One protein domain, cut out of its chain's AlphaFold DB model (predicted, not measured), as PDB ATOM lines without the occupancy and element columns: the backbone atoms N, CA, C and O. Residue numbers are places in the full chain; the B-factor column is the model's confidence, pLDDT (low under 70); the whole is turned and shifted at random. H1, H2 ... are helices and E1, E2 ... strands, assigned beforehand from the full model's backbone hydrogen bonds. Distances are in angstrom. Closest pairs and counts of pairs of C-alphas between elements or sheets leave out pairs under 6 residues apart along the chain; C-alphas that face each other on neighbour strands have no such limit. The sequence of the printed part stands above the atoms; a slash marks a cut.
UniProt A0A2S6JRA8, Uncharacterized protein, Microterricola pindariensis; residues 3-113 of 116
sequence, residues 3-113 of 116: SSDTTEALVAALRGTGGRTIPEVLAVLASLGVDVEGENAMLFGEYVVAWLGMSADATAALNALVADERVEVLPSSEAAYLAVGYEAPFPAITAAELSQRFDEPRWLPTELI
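What this domain is: This is residues 3 to 113 of the 116 residues of an uncharacterized protein of Microterricola pindariensis (UniProt A0A2S6JRA8). Two small three-stranded sheets, joined where E5 runs on into E6, stand beside a cluster of three helices, H1, H2 and H3, whose centres make a triangle. The cluster and H5 lie toward opposite ends of the longest axis, with E3 and E5 near the middle; the helices only graze the sheets. The printed part has 111 residues with five named helices and six named strands, in the order H1 E1 H2 E2 E3 H3 E4 H4 H5 E5 E6, in the mixed class of helices and strands. Both sheets, E2 - E3 - E5 and E1 - E6 - E4, are antiparallel. The whole is compact, with a radius of gyration of the C-alphas of 13.5 A, and spans 36 by 30 by 23 A.

Where its parts are: Find C-alpha 39 at (135.032, 221.721, 164.698), where E2 begins its 13.6 A run over residues 39 to 43. E3 is residues 48 to 52, 12.9 A long, and E5 is residues 107 to 109. In the other sheet look for E1 at residues 19 to 21, E4 at 71 to 74, and E6 at 111 to 113, which ends at C-alpha 113 at (117.636, 209.822, 154.800). H1 begins at C-alpha 4 at (109.050, 221.747, 166.887) and runs 15.6 A to residue 14. H2 covers residues 22 to 31, 14.2 A, and H3 residues 56 to 66, 15.4 A. H4 is residues 78 to 83 and H5 residues 95 to 101.

How they stand to each other: Start at the hairpin of E2 and E3, where N 41 and O 50 are 2.8 A apart, within hydrogen-bond range. On the other side of E3, N 49 and O 108 of E5 are 3.2 A apart. E5 runs on into E6 at 53 degrees. Beside E6, look for N 20 of E1 and O 112, 2.9 A apart, and N 72 of E4 and O 113, 2.8 A apart. H2 grazes both sheets; the C-alphas of Ile 22 and Glu 111 are its closest to E6, 6.2 A apart. H1 touches H3, closest at the C-alphas of Thr 7 and Ala 61, 5.8 A, at a steep tilt of 60 degrees, the same way. H1 touches H2, closest at the C-alphas of Leu 10 and Leu 29, 6.6 A. H4 grazes the sheet E1 E6 E4, H5 the sheet E2 E3 E5. In all five helices every O i to N i+4 pair is within hydrogen-bond range.

The domain as a whole: The two C-alphas farthest apart, those of Gly 16 and Gln 100, are 39.1 A from each other. The printed part has no cut, and the link from H4 to H5, 11 residues, is long. Mean pLDDT of the printed part is 72.2, with 50 residues under 70, among them residues 38 to 53 and 84 to 110.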
ATOM      1  N   SER A   3     111.713 225.281 168.845       58.28
ATOM      2  CA  SER A   3     110.327 224.945 168.562       58.28
ATOM      3  C   SER A   3     110.315 223.685 167.702       58.28
ATOM      4  O   SER A   3     111.234 223.453 166.915       58.28
ATOM      5  N   SER A   4     109.271 222.863 167.817       64.88
ATOM      6  CA  SER A   4     109.050 221.747 166.887       64.88
ATOM      7  C   SER A   4     109.188 222.170 165.417       64.88
ATOM      8  O   SER A   4     109.488 221.347 164.560       64.88
ATOM      9  N   ASP A   5     109.035 223.466 165.134       81.12
ATOM     10  CA  ASP A   5     109.170 224.067 163.815       81.12
ATOM     11  C   ASP A   5     110.570 223.924 163.206       81.12
ATOM     12  O   ASP A   5     110.657 223.758 161.995       81.12
ATOM     13  N   THR A   6     111.667 223.947 163.978       87.31
ATOM     14  CA  THR A   6     113.018 223.787 163.396       87.31
ATOM     15  C   THR A   6     113.238 222.365 162.893       87.31
ATOM     16  O   THR A   6     113.750 222.176 161.791       87.31
ATOM     17  N   THR A   7     112.826 221.357 163.666       85.81
ATOM     18  CA  THR A   7     112.909 219.952 163.246       85.81
ATOM     19  C   THR A   7     111.979 219.683 162.067       85.81
ATOM     20  O   THR A   7     112.407 219.067 161.096       85.81
ATOM     21  N   GLU A   8     110.748 220.203 162.083       90.56
ATOM     22  CA  GLU A   8     109.834 220.081 160.939       90.56
ATOM     23  C   GLU A   8     110.370 220.784 159.686       90.56
ATOM     24  O   GLU A   8     110.296 220.225 158.593       90.56
ATOM     25  N   ALA A   9     110.959 221.976 159.822       90.69
ATOM     26  CA  ALA A   9     111.590 222.682 158.711       90.69
ATOM     27  C   ALA A   9     112.786 221.902 158.148       90.69
ATOM     28  O   ALA A   9     112.934 221.799 156.930       90.69
ATOM     29  N   LEU A  10     113.602 221.301 159.018       90.19
ATOM     30  CA  LEU A  10     114.729 220.462 158.622       90.19
ATOM     31  C   LEU A  10     114.256 219.194 157.895       90.19
ATOM     32  O   LEU A  10     114.750 218.881 156.814       90.19
ATOM     33  N   VAL A  11     113.240 218.507 158.426       90.44
ATOM     34  CA  VAL A  11     112.609 217.353 157.771       90.44
ATOM     35  C   VAL A  11     112.033 217.746 156.412       90.44
ATOM     36  O   VAL A  11     112.250 217.040 155.427       90.44
ATOM     37  N   ALA A  12     111.319 218.868 156.327       91.62
ATOM     38  CA  ALA A  12     110.748 219.356 155.076       91.62
ATOM     39  C   ALA A  12     111.830 219.671 154.031       91.62
ATOM     40  O   ALA A  12     111.658 219.325 152.864       91.62
ATOM     41  N   ALA A  13     112.950 220.269 154.444       90.88
ATOM     42  CA  ALA A  13     114.067 220.603 153.563       90.88
ATOM     43  C   ALA A  13     114.814 219.364 153.037       90.88
ATOM     44  O   ALA A  13     115.289 219.360 151.903       90.88
ATOM     45  N   LEU A  14     114.911 218.305 153.845       91.06
ATOM     46  CA  LEU A  14     115.644 217.085 153.495       91.06
ATOM     47  C   LEU A  14     114.778 216.044 152.769       91.06
ATOM     48  O   LEU A  14     115.313 215.153 152.097       91.06
ATOM     49  N   ARG A  15     113.449 216.148 152.873       91.44
ATOM     50  CA  ARG A  15     112.503 215.172 152.320       91.44
ATOM     51  C   ARG A  15     112.711 214.955 150.826       91.44
ATOM     52  O   ARG A  15     112.636 215.873 150.015       91.44
ATOM     53  N   GLY A  16     112.912 213.693 150.447       84.38
ATOM     54  CA  GLY A  16     113.041 213.299 149.045       84.38
ATOM     55  C   GLY A  16     114.348 213.732 148.374       84.38
ATOM     56  O   GLY A  16     114.473 213.540 147.165       84.38
ATOM     57  N   THR A  17     115.313 214.267 149.131       85.56
ATOM     58  CA  THR A  17     116.614 214.696 148.596       85.56
ATOM     59  C   THR A  17     117.664 213.582 148.525       85.56
ATOM     60  O   THR A  17     118.736 213.802 147.971       85.56
ATOM     61  N   GLY A  18     117.339 212.380 149.017       84.88
ATOM     62  CA  GLY A  18     118.273 211.257 149.124       84.88
ATOM     63  C   GLY A  18     118.988 211.232 150.475       84.88
ATOM     64  O   GLY A  18     118.546 211.884 151.421       84.88
ATOM     65  N   GLY A  19     120.056 210.441 150.562       83.56
ATOM     66  CA  GLY A  19     120.915 210.387 151.741       83.56
ATOM     67  C   GLY A  19     121.815 211.604 151.842       83.56
ATOM     68  O   GLY A  19     122.329 212.091 150.833       83.56
ATOM     69  N   ARG A  20     121.941 212.125 153.062       85.50
ATOM     70  CA  ARG A  20     122.721 213.318 153.384       85.50
ATOM     71  C   ARG A  20     123.708 213.020 154.488       85.50
ATOM     72  O   ARG A  20     123.338 212.478 155.527       85.50
ATOM     73  N   THR A  21     124.947 213.424 154.273       81.62
ATOM     74  CA  THR A  21     125.987 213.385 155.298       81.62
ATOM     75  C   THR A  21     125.690 214.397 156.411       81.62
ATOM     76  O   THR A  21     124.978 215.383 156.202       81.62
ATOM     77  N   ILE A  22     126.252 214.197 157.607       81.88
ATOM     78  CA  ILE A  22     126.084 215.156 158.720       81.88
ATOM     79  C   ILE A  22     126.490 216.594 158.352       81.88
ATOM     80  O   ILE A  22     125.722 217.501 158.675       81.88
ATOM     81  N   PRO A  23     127.608 216.850 157.641       80.00
ATOM     82  CA  PRO A  23     127.922 218.195 157.168       80.00
ATOM     83  C   PRO A  23     126.838 218.813 156.278       80.00
ATOM     84  O   PRO A  23     126.523 219.990 156.429       80.00
ATOM     85  N   GLU A  24     126.229 218.039 155.374       85.25
ATOM     86  CA  GLU A  24     125.136 218.542 154.533       85.25
ATOM     87  C   GLU A  24     123.897 218.878 155.366       85.25
ATOM     88  O   GLU A  24     123.268 219.913 155.151       85.25
ATOM     89  N   VAL A  25     123.563 218.038 156.349       88.12
ATOM     90  CA  VAL A  25     122.451 218.291 157.277       88.12
ATOM     91  C   VAL A  25     122.699 219.559 158.096       88.12
ATOM     92  O   VAL A  25     121.793 220.376 158.255       88.12
ATOM     93  N   LEU A  26     123.930 219.770 158.560       86.00
ATOM     94  CA  LEU A  26     124.325 220.980 159.279       86.00
ATOM     95  C   LEU A  26     124.304 222.226 158.396       86.00
ATOM     96  O   LEU A  26     123.869 223.276 158.855       86.00
ATOM     97  N   ALA A  27     124.688 222.123 157.124       87.00
ATOM     98  CA  ALA A  27     124.561 223.231 156.181       87.00
ATOM     99  C   ALA A  27     123.090 223.642 155.979       87.00
ATOM    100  O   ALA A  27     122.774 224.834 155.939       87.00
ATOM    101  N   VAL A  28     122.171 222.671 155.915       91.12
ATOM    102  CA  VAL A  28     120.728 222.955 155.885       91.12
ATOM    103  C   VAL A  28     120.280 223.608 157.191       91.12
ATOM    104  O   VAL A  28     119.580 224.617 157.158       91.12
ATOM    105  N   LEU A  29     120.717 223.094 158.338       90.06
ATOM    106  CA  LEU A  29     120.382 223.647 159.648       90.06
ATOM    107  C   LEU A  29     120.875 225.101 159.807       90.06
ATOM    108  O   LEU A  29     120.116 225.957 160.262       90.06
ATOM    109  N   ALA A  30     122.076 225.410 159.310       89.62
ATOM    110  CA  ALA A  30     122.612 226.768 159.222       89.62
ATOM    111  C   ALA A  30     121.724 227.689 158.376       89.62
ATOM    112  O   ALA A  30     121.434 228.822 158.759       89.62
ATOM    113  N   SER A  31     121.238 227.189 157.232       90.75
ATOM    114  CA  SER A  31     120.331 227.942 156.355       90.75
ATOM    115  C   SER A  31     118.981 228.269 157.010       90.75
ATOM    116  O   SER A  31     118.328 229.235 156.620       90.75
ATOM    117  N   LEU A  32     118.589 227.505 158.037       89.75
ATOM    118  CA  LEU A  32     117.399 227.743 158.861       89.75
ATOM    119  C   LEU A  32     117.651 228.742 160.005       89.75
ATOM    120  O   LEU A  32     116.766 228.966 160.829       89.75
ATOM    121  N   GLY A  33     118.836 229.357 160.059       88.56
ATOM    122  CA  GLY A  33     119.207 230.357 161.062       88.56
ATOM    123  C   GLY A  33     119.663 229.766 162.394       88.56
ATOM    124  O   GLY A  33     119.762 230.502 163.375       88.56
ATOM    125  N   VAL A  34     119.931 228.460 162.445       87.38
ATOM    126  CA  VAL A  34     120.512 227.818 163.624       87.38
ATOM    127  C   VAL A  34     122.024 227.963 163.569       87.38
ATOM    128  O   VAL A  34     122.650 227.685 162.549       87.38
ATOM    129  N   ASP A  35     122.608 228.381 164.683       84.88
ATOM    130  CA  ASP A  35     124.055 228.459 164.818       84.88
ATOM    131  C   ASP A  35     124.670 227.051 164.853       84.88
ATOM    132  O   ASP A  35     124.371 226.253 165.744       84.88
ATOM    133  N   VAL A  36     125.512 226.745 163.868       79.19
ATOM    134  CA  VAL A  36     126.192 225.452 163.695       79.19
ATOM    135  C   VAL A  36     127.710 225.580 163.844       79.19
ATOM    136  O   VAL A  36     128.459 224.845 163.199       79.19
ATOM    137  N   GLU A  37     128.169 226.524 164.672       77.25
ATOM    138  CA  GLU A  37     129.572 226.621 165.078       77.25
ATOM    139  C   GLU A  37     130.155 225.261 165.493       77.25
ATOM    140  O   GLU A  37     129.445 224.344 165.909       77.25
ATOM    141  N   GLY A  38     131.469 225.114 165.353       67.25
ATOM    142  CA  GLY A  38     132.168 223.933 165.827       67.25
ATOM    143  C   GLY A  38     133.196 223.362 164.866       67.25
ATOM    144  O   GLY A  38     133.225 223.660 163.675       67.25
ATOM    145  N   GLU A  39     134.039 222.504 165.420       66.56
ATOM    146  CA  GLU A  39     135.032 221.721 164.698       66.56
ATOM    147  C   GLU A  39     134.539 220.280 164.581       66.56
ATOM    148  O   GLU A  39     133.940 219.743 165.511       66.56
ATOM    149  N   ASN A  40     134.795 219.615 163.458       65.06
ATOM    150  CA  ASN A  40     134.399 218.226 163.272       65.06
ATOM    151  C   ASN A  40     135.609 217.291 163.192       65.06
ATOM    152  O   ASN A  40     136.654 217.619 162.633       65.06
ATOM    153  N   ALA A  41     135.448 216.089 163.735       61.00
ATOM    154  CA  ALA A  41     136.412 215.004 163.648       61.00
ATOM    155  C   ALA A  41     135.686 213.713 163.259       61.00
ATOM    156  O   ALA A  41     134.600 213.428 163.758       61.00
ATOM    157  N   MET A  42     136.264 212.920 162.358       63.84
ATOM    158  CA  MET A  42     135.644 211.675 161.900       63.84
ATOM    159  C   MET A  42     136.337 210.454 162.491       63.84
ATOM    160  O   MET A  42     137.550 210.294 162.368       63.84
ATOM    161  N   LEU A  43     135.542 209.559 163.080       61.62
ATOM    162  CA  LEU A  43     135.981 208.251 163.547       61.62
ATOM    163  C   LEU A  43     135.705 207.221 162.465       61.62
ATOM    164  O   LEU A  43     134.627 206.635 162.354       61.62
ATOM    165  N   PHE A  44     136.729 206.999 161.656       54.53
ATOM    166  CA  PHE A  44     136.644 206.151 160.479       54.53
ATOM    167  C   PHE A  44     136.355 204.676 160.797       54.53
ATOM    168  O   PHE A  44     135.683 203.993 160.032       54.53
ATOM    169  N   GLY A  45     136.842 204.183 161.941       53.31
ATOM    170  CA  GLY A  45     136.652 202.790 162.357       53.31
ATOM    171  C   GLY A  45     135.219 202.443 162.765       53.31
ATOM    172  O   GLY A  45     134.869 201.268 162.773       53.31
ATOM    173  N   GLU A  46     134.397 203.448 163.077       53.88
ATOM    174  CA  GLU A  46     133.037 203.248 163.596       53.88
ATOM    175  C   GLU A  46     131.948 203.863 162.710       53.88
ATOM    176  O   GLU A  46     130.771 203.724 163.025       53.88
ATOM    177  N   TYR A  47     132.311 204.500 161.588       58.31
ATOM    178  CA  TYR A  47     131.378 205.254 160.737       58.31
ATOM    179  C   TYR A  47     130.615 206.332 161.523       58.31
ATOM    180  O   TYR A  47     129.393 206.460 161.416       58.31
ATOM    181  N   VAL A  48     131.342 207.110 162.332       60.06
ATOM    182  CA  VAL A  48     130.770 208.183 163.158       60.06
ATOM    183  C   VAL A  48     131.506 209.498 162.925       60.06
ATOM    184  O   VAL A  48     132.735 209.535 162.849       60.06
ATOM    185  N   VAL A  49     130.750 210.594 162.852       64.38
ATOM    186  CA  VAL A  49     131.292 211.956 162.933       64.38
ATOM    187  C   VAL A  49     131.066 212.505 164.331       64.38
ATOM    188  O   VAL A  49     129.936 212.547 164.818       64.38
ATOM    189  N   ALA A  50     132.143 212.953 164.964       65.19
ATOM    190  CA  ALA A  50     132.086 213.805 166.137       65.19
ATOM    191  C   ALA A  50     132.058 215.272 165.692       65.19
ATOM    192  O   ALA A  50     132.913 215.711 164.922       65.19
ATOM    193  N   TRP A  51     131.085 216.034 166.187       69.12
ATOM    194  CA  TRP A  51     131.018 217.483 166.002       69.12
ATOM    195  C   TRP A  51     131.166 218.164 167.361       69.12
ATOM    196  O   TRP A  51     130.449 217.840 168.306       69.12
ATOM    197  N   LEU A  52     132.129 219.070 167.468       64.12
ATOM    198  CA  LEU A  52     132.621 219.654 168.712       64.12
ATOM    199  C   LEU A  52     132.333 221.146 168.722       64.12
ATOM    200  O   LEU A  52     132.520 221.804 167.711       64.12
ATOM    201  N   GLY A  53     131.910 221.696 169.859       67.00
ATOM    202  CA  GLY A  53     131.573 223.123 169.949       67.00
ATOM    203  C   GLY A  53     130.255 223.498 169.267       67.00
ATOM    204  O   GLY A  53     129.949 224.678 169.158       67.00
ATOM    205  N   MET A  54     129.466 222.499 168.860       75.44
ATOM    206  CA  MET A  54     128.130 222.710 168.318       75.44
ATOM    207  C   MET A  54     127.221 223.378 169.343       75.44
ATOM    208  O   MET A  54     127.182 222.977 170.510       75.44
ATOM    209  N   SER A  55     126.455 224.374 168.896       82.31
ATOM    210  CA  SER A  55     125.497 225.055 169.759       82.31
ATOM    211  C   SER A  55     124.494 224.061 170.361       82.31
ATOM    212  O   SER A  55     124.191 222.999 169.795       82.31
ATOM    213  N   ALA A  56     123.945 224.403 171.529       80.88
ATOM    214  CA  ALA A  56     122.908 223.594 172.165       80.88
ATOM    215  C   ALA A  56     121.684 223.425 171.247       80.88
ATOM    216  O   ALA A  56     121.064 222.360 171.243       80.88
ATOM    217  N   ASP A  57     121.386 224.446 170.437       82.88
ATOM    218  CA  ASP A  57     120.273 224.412 169.498       82.88
ATOM    219  C   ASP A  57     120.569 223.483 168.306       82.88
ATOM    220  O   ASP A  57     119.769 222.607 167.980       82.88
ATOM    221  N   ALA A  58     121.753 223.562 167.698       82.75
ATOM    222  CA  ALA A  58     122.116 222.636 166.625       82.75
ATOM    223  C   ALA A  58     122.157 221.178 167.112       82.75
ATOM    224  O   ALA A  58     121.636 220.272 166.456       82.75
ATOM    225  N   THR A  59     122.674 220.969 168.322       80.06
ATOM    226  CA  THR A  59     122.708 219.660 168.976       80.06
ATOM    227  C   THR A  59     121.311 219.083 169.188       80.06
ATOM    228  O   THR A  59     121.064 217.913 168.883       80.06
ATOM    229  N   ALA A  60     120.384 219.871 169.734       82.62
ATOM    230  CA  ALA A  60     119.040 219.379 170.000       82.62
ATOM    231  C   ALA A  60     118.224 219.187 168.710       82.62
ATOM    232  O   ALA A  60     117.471 218.216 168.636       82.62
ATOM    233  N   ALA A  61     118.423 220.010 167.675       85.00
ATOM    234  CA  ALA A  61     117.795 219.807 166.368       85.00
ATOM    235  C   ALA A  61     118.266 218.507 165.694       85.00
ATOM    236  O   ALA A  61     117.436 217.744 165.200       85.00
ATOM    237  N   LEU A  62     119.571 218.215 165.728       83.56
ATOM    238  CA  LEU A  62     120.125 216.959 165.216       83.56
ATOM    239  C   LEU A  62     119.605 215.744 165.982       83.56
ATOM    240  O   LEU A  62     119.172 214.775 165.366       83.56
ATOM    241  N   ASN A  63     119.585 215.804 167.314       81.88
ATOM    242  CA  ASN A  63     119.036 214.723 168.129       81.88
ATOM    243  C   ASN A  63     117.554 214.471 167.828       81.88
ATOM    244  O   ASN A  63     117.133 213.320 167.744       81.88
ATOM    245  N   ALA A  64     116.769 215.537 167.661       83.75
ATOM    246  CA  ALA A  64     115.362 215.427 167.304       83.75
ATOM    247  C   ALA A  64     115.183 214.819 165.905       83.75
ATOM    248  O   ALA A  64     114.333 213.954 165.738       83.75
ATOM    249  N   LEU A  65     116.014 215.212 164.932       84.69
ATOM    250  CA  LEU A  65     115.994 214.643 163.583       84.69
ATOM    251  C   LEU A  65     116.345 213.148 163.589       84.69
ATOM    252  O   LEU A  65     115.664 212.361 162.948       84.69
ATOM    253  N   VAL A  66     117.385 212.745 164.321       83.31
ATOM    254  CA  VAL A  66     117.809 211.335 164.428       83.31
ATOM    255  C   VAL A  66     116.744 210.471 165.115       83.31
ATOM    256  O   VAL A  66     116.610 209.293 164.795       83.31
ATOM    257  N   ALA A  67     115.988 211.043 166.054       81.94
ATOM    258  CA  ALA A  67     114.905 210.357 166.755       81.94
ATOM    259  C   ALA A  67     113.567 210.354 165.989       81.94
ATOM    260  O   ALA A  67     112.607 209.734 166.449       81.94
ATOM    261  N   ASP A  68     113.476 211.053 164.856       83.56
ATOM    262  CA  ASP A  68     112.249 211.175 164.074       83.56
ATOM    263  C   ASP A  68     111.974 209.896 163.266       83.56
ATOM    264  O   ASP A  68     112.823 209.415 162.520       83.56
ATOM    265  N   GLU A  69     110.762 209.344 163.373       86.81
ATOM    266  CA  GLU A  69     110.377 208.080 162.719       86.81
ATOM    267  C   GLU A  69     110.410 208.128 161.180       86.81
ATOM    268  O   GLU A  69     110.442 207.088 160.509       86.81
ATOM    269  N   ARG A  70     110.391 209.335 160.604       88.94
ATOM    270  CA  ARG A  70     110.489 209.569 159.158       88.94
ATOM    271  C   ARG A  70     111.936 209.507 158.679       88.94
ATOM    272  O   ARG A  70     112.163 209.476 157.469       88.94
ATOM    273  N   VAL A  71     112.901 209.510 159.595       82.94
ATOM    274  CA  VAL A  71     114.327 209.547 159.297       82.94
ATOM    275  C   VAL A  71     114.916 208.155 159.436       82.94
ATOM    276  O   VAL A  71     114.723 207.444 160.417       82.94
ATOM    277  N   GLU A  72     115.643 207.753 158.407       84.50
ATOM    278  CA  GLU A  72     116.441 206.547 158.392       84.50
ATOM    279  C   GLU A  72     117.911 206.919 158.531       84.50
ATOM    280  O   GLU A  72     118.423 207.802 157.843       84.50
ATOM    281  N   VAL A  73     118.573 206.240 159.458       78.19
ATOM    282  CA  VAL A  73     119.961 206.470 159.827       78.19
ATOM    283  C   VAL A  73     120.819 205.377 159.207       78.19
ATOM    284  O   VAL A  73     120.565 204.198 159.455       78.19
ATOM    285  N   LEU A  74     121.846 205.756 158.446       72.12
ATOM    286  CA  LEU A  74     122.725 204.813 157.759       72.12
ATOM    287  C   LEU A  74     124.212 205.091 158.037       72.12
ATOM    288  O   LEU A  74     124.617 206.239 158.256       72.12
ATOM    289  N   PRO A  75     125.061 204.049 158.001       68.19
ATOM    290  CA  PRO A  75     126.495 204.245 157.858       68.19
ATOM    291  C   PRO A  75     126.798 204.796 156.457       68.19
ATOM    292  O   PRO A  75     126.200 204.375 155.470       68.19
ATOM    293  N   SER A  76     127.760 205.705 156.369       66.19
ATOM    294  CA  SER A  76     128.245 206.319 155.138       66.19
ATOM    295  C   SER A  76     129.708 205.974 154.935       66.19
ATOM    296  O   SER A  76     130.420 205.606 155.867       66.19
ATOM    297  N   SER A  77     130.168 206.102 153.699       66.88
ATOM    298  CA  SER A  77     131.550 205.798 153.330       66.88
ATOM    299  C   SER A  77     132.411 207.059 153.286       66.88
ATOM    300  O   SER A  77     131.912 208.157 153.061       66.88
ATOM    301  N   GLU A  78     133.729 206.900 153.402       66.94
ATOM    302  CA  GLU A  78     134.702 207.978 153.156       66.94
ATOM    303  C   GLU A  78     134.474 208.712 151.842       66.94
ATOM    304  O   GLU A  78     134.553 209.936 151.786       66.94
ATOM    305  N   ALA A  79     134.154 207.961 150.787       70.88
ATOM    306  CA  ALA A  79     133.922 208.517 149.465       70.88
ATOM    307  C   ALA A  79     132.776 209.541 149.463       70.88
ATOM    308  O   ALA A  79     132.849 210.520 148.726       70.88
ATOM    309  N   ALA A  80     131.753 209.350 150.304       70.94
ATOM    310  CA  ALA A  80     130.657 210.306 150.440       70.94
ATOM    311  C   ALA A  80     131.134 211.630 151.056       70.94
ATOM    312  O   ALA A  80     130.752 212.694 150.580       70.94
ATOM    313  N   TYR A  81     132.032 211.576 152.042       69.00
ATOM    314  CA  TYR A  81     132.614 212.770 152.661       69.00
ATOM    315  C   TYR A  81     133.582 213.502 151.729       69.00
ATOM    316  O   TYR A  81     133.491 214.719 151.579       69.00
ATOM    317  N   LEU A  82     134.454 212.769 151.032       72.06
ATOM    318  CA  LEU A  82     135.330 213.354 150.013       72.06
ATOM    319  C   LEU A  82     134.516 214.065 148.913       72.06
ATOM    320  O   LEU A  82     134.889 215.149 148.467       72.06
ATOM    321  N   ALA A  83     133.379 213.492 148.502       72.69
ATOM    322  CA  ALA A  83     132.514 214.068 147.470       72.69
ATOM    323  C   ALA A  83     131.872 215.409 147.871       72.69
ATOM    324  O   ALA A  83     131.564 216.214 146.992       72.69
ATOM    325  N   VAL A  84     131.702 215.673 149.172       69.50
ATOM    326  CA  VAL A  84     131.165 216.945 149.693       69.50
ATOM    327  C   VAL A  84     132.263 217.936 150.106       69.50
ATOM    328  O   VAL A  84     131.987 218.919 150.788       69.50
ATOM    329  N   GLY A  85     133.504 217.717 149.653       63.47
ATOM    330  CA  GLY A  85     134.605 218.678 149.781       63.47
ATOM    331  C   GLY A  85     135.415 218.567 151.073       63.47
ATOM    332  O   GLY A  85     136.189 219.468 151.382       63.47
ATOM    333  N   TYR A  86     135.255 217.480 151.826       63.38
ATOM    334  CA  TYR A  86     136.075 217.210 153.001       63.38
ATOM    335  C   TYR A  86     137.379 216.523 152.584       63.38
ATOM    336  O   TYR A  86     137.343 215.446 152.002       63.38
ATOM    337  N   GLU A  87     138.528 217.142 152.862       55.03
ATOM    338  CA  GLU A  87     139.843 216.635 152.449       55.03
ATOM    339  C   GLU A  87     140.514 215.782 153.537       55.03
ATOM    340  O   GLU A  87     140.432 216.069 154.732       55.03
ATOM    341  N   ALA A  88     141.221 214.734 153.108       53.22
ATOM    342  CA  ALA A  88     142.090 213.941 153.969       53.22
ATOM    343  C   ALA A  88     143.406 214.699 154.288       53.22
ATOM    344  O   ALA A  88     143.875 215.481 153.460       53.22
ATOM    345  N   PRO A  89     144.074 214.425 155.425       51.06
ATOM    346  CA  PRO A  89     143.715 213.433 156.427       51.06
ATOM    347  C   PRO A  89     142.648 213.968 157.378       51.06
ATOM    348  O   PRO A  89     142.812 215.009 158.011       51.06
ATOM    349  N   PHE A  90     141.581 213.192 157.546       52.19
ATOM    350  CA  PHE A  90     140.713 213.377 158.696       52.19
ATOM    351  C   PHE A  90     141.541 213.163 159.959       52.19
ATOM    352  O   PHE A  90     142.359 212.234 159.981       52.19
ATOM    353  N   PRO A  91     141.371 213.982 161.009       48.84
ATOM    354  CA  PRO A  91     141.956 213.657 162.295       48.84
ATOM    355  C   PRO A  91     141.328 212.338 162.754       48.84
ATOM    356  O   PRO A  91     140.205 212.308 163.252       48.84
ATOM    357  N   ALA A  92     142.045 211.238 162.519       51.69
ATOM    358  CA  ALA A  92     141.687 209.908 162.971       51.69
ATOM    359  C   ALA A  92     141.924 209.869 164.479       51.69
ATOM    360  O   ALA A  92     142.981 209.457 164.947       51.69
ATOM    361  N   ILE A  93     140.960 210.391 165.227       53.41
ATOM    362  CA  ILE A  93     140.955 210.309 166.679       53.41
ATOM    363  C   ILE A  93     140.226 209.038 167.090       53.41
ATOM    364  O   ILE A  93     139.205 208.658 166.516       53.41
ATOM    365  N   THR A  94     140.772 208.352 168.078       54.53
ATOM    366  CA  THR A  94     140.124 207.209 168.715       54.53
ATOM    367  C   THR A  94     139.019 207.681 169.662       54.53
ATOM    368  O   THR A  94     139.050 208.808 170.165       54.53
ATOM    369  N   ALA A  95     138.065 206.801 169.980       54.25
ATOM    370  CA  ALA A  95     137.045 207.076 170.999       54.25
ATOM    371  C   ALA A  95     137.662 207.518 172.343       54.25
ATOM    372  O   ALA A  95     137.130 208.399 173.018       54.25
ATOM    373  N   ALA A  96     138.825 206.958 172.700       55.91
ATOM    374  CA  ALA A  96     139.564 207.299 173.914       55.91
ATOM    375  C   ALA A  96     140.144 208.726 173.888       55.91
ATOM    376  O   ALA A  96     140.115 209.416 174.906       55.91
ATOM    377  N   GLU A  97     140.637 209.191 172.738       51.59
ATOM    378  CA  GLU A  97     141.151 210.559 172.569       51.59
ATOM    379  C   GLU A  97     140.034 211.608 172.574       51.59
ATOM    380  O   GLU A  97     140.276 212.753 172.952       51.59
ATOM    381  N   LEU A  98     138.805 211.216 172.220       52.78
ATOM    382  CA  LEU A  98     137.610 212.036 172.417       52.78
ATOM    383  C   LEU A  98     137.276 212.193 173.902       52.78
ATOM    384  O   LEU A  98     137.170 213.314 174.387       52.78
ATOM    385  N   SER A  99     137.163 211.098 174.655       50.88
ATOM    386  CA  SER A  99     136.835 211.173 176.089       50.88
ATOM    387  C   SER A  99     137.874 211.955 176.901       50.88
ATOM    388  O   SER A  99     137.539 212.567 177.905       50.88
ATOM    389  N   GLN A 100     139.143 211.928 176.481       45.09
ATOM    390  CA  GLN A 100     140.221 212.671 177.139       45.09
ATOM    391  C   GLN A 100     140.261 214.160 176.772       45.09
ATOM    392  O   GLN A 100     140.854 214.945 177.509       45.09
ATOM    393  N   ARG A 101     139.664 214.554 175.642       45.12
ATOM    394  CA  ARG A 101     139.614 215.951 175.193       45.12
ATOM    395  C   ARG A 101     138.315 216.669 175.550       45.12
ATOM    396  O   ARG A 101     138.321 217.897 175.540       45.12
ATOM    397  N   PHE A 102     137.228 215.949 175.832       49.62
ATOM    398  CA  PHE A 102     135.885 216.533 175.893       49.62
ATOM    399  C   PHE A 102     135.078 216.025 177.089       49.62
ATOM    400  O   PHE A 102     135.090 214.831 177.385       49.62
ATOM    401  N   ASP A 103     134.321 216.925 177.722       46.38
ATOM    402  CA  ASP A 103     133.487 216.601 178.886       46.38
ATOM    403  C   ASP A 103     132.248 215.745 178.520       46.38
ATOM    404  O   ASP A 103     131.832 214.916 179.326       46.38
ATOM    405  N   GLU A 104     131.691 215.870 177.298       51.06
ATOM    406  CA  GLU A 104     130.574 215.038 176.791       51.06
ATOM    407  C   GLU A 104     130.625 214.824 175.254       51.06
ATOM    408  O   GLU A 104     130.210 215.703 174.492       51.06
ATOM    409  N   PRO A 105     131.083 213.663 174.742       47.66
ATOM    410  CA  PRO A 105     131.036 213.370 173.309       47.66
ATOM    411  C   PRO A 105     129.610 213.024 172.846       47.66
ATOM    412  O   PRO A 105     128.929 212.198 173.457       47.66
ATOM    413  N   ARG A 106     129.173 213.601 171.716       52.22
ATOM    414  CA  ARG A 106     127.928 213.220 171.028       52.22
ATOM    415  C   ARG A 106     128.245 212.556 169.695       52.22
ATOM    416  O   ARG A 106     128.896 213.139 168.834       52.22
ATOM    417  N   TRP A 107     127.791 211.316 169.570       50.75
ATOM    418  CA  TRP A 107     128.059 210.430 168.445       50.75
ATOM    419  C   TRP A 107     126.926 210.561 167.436       50.75
ATOM    420  O   TRP A 107     125.774 210.295 167.783       50.75
ATOM    421  N   LEU A 108     127.238 210.982 166.209       54.25
ATOM    422  CA  LEU A 108     126.249 211.095 165.143       54.25
ATOM    423  C   LEU A 108     126.531 210.084 164.028       54.25
ATOM    424  O   LEU A 108     127.685 209.912 163.623       54.25
ATOM    425  N   PRO A 109     125.485 209.426 163.508       59.34
ATOM    426  CA  PRO A 109     125.625 208.567 162.346       59.34
ATOM    427  C   PRO A 109     126.080 209.381 161.140       59.34
ATOM    428  O   PRO A 109     125.771 210.557 161.026       59.34
ATOM    429  N   THR A 110     126.794 208.760 160.219       66.12
ATOM    430  CA  THR A 110     127.402 209.456 159.076       66.12
ATOM    431  C   THR A 110     126.435 209.840 157.951       66.12
ATOM    432  O   THR A 110     126.794 210.676 157.128       66.12
ATOM    433  N   GLU A 111     125.228 209.266 157.888       72.50
ATOM    434  CA  GLU A 111     124.233 209.590 156.856       72.50
ATOM    435  C   GLU A 111     122.792 209.500 157.374       72.50
ATOM    436  O   GLU A 111     122.443 208.617 158.162       72.50
ATOM    437  N   LEU A 112     121.950 210.429 156.912       77.25
ATOM    438  CA  LEU A 112     120.530 210.536 157.236       77.25
ATOM    439  C   LEU A 112     119.695 210.609 155.951       77.25
ATOM    440  O   LEU A 112     119.974 211.412 155.060       77.25
ATOM    441  N   ILE A 113     118.638 209.801 155.872       79.62
ATOM    442  CA  ILE A 113     117.636 209.822 154.800       79.62
ATOM    443  C   ILE A 113     116.291 210.202 155.401       79.62
ATOM    444  O   ILE A 113     115.764 209.494 156.251       79.62
TER     445      ILE A 113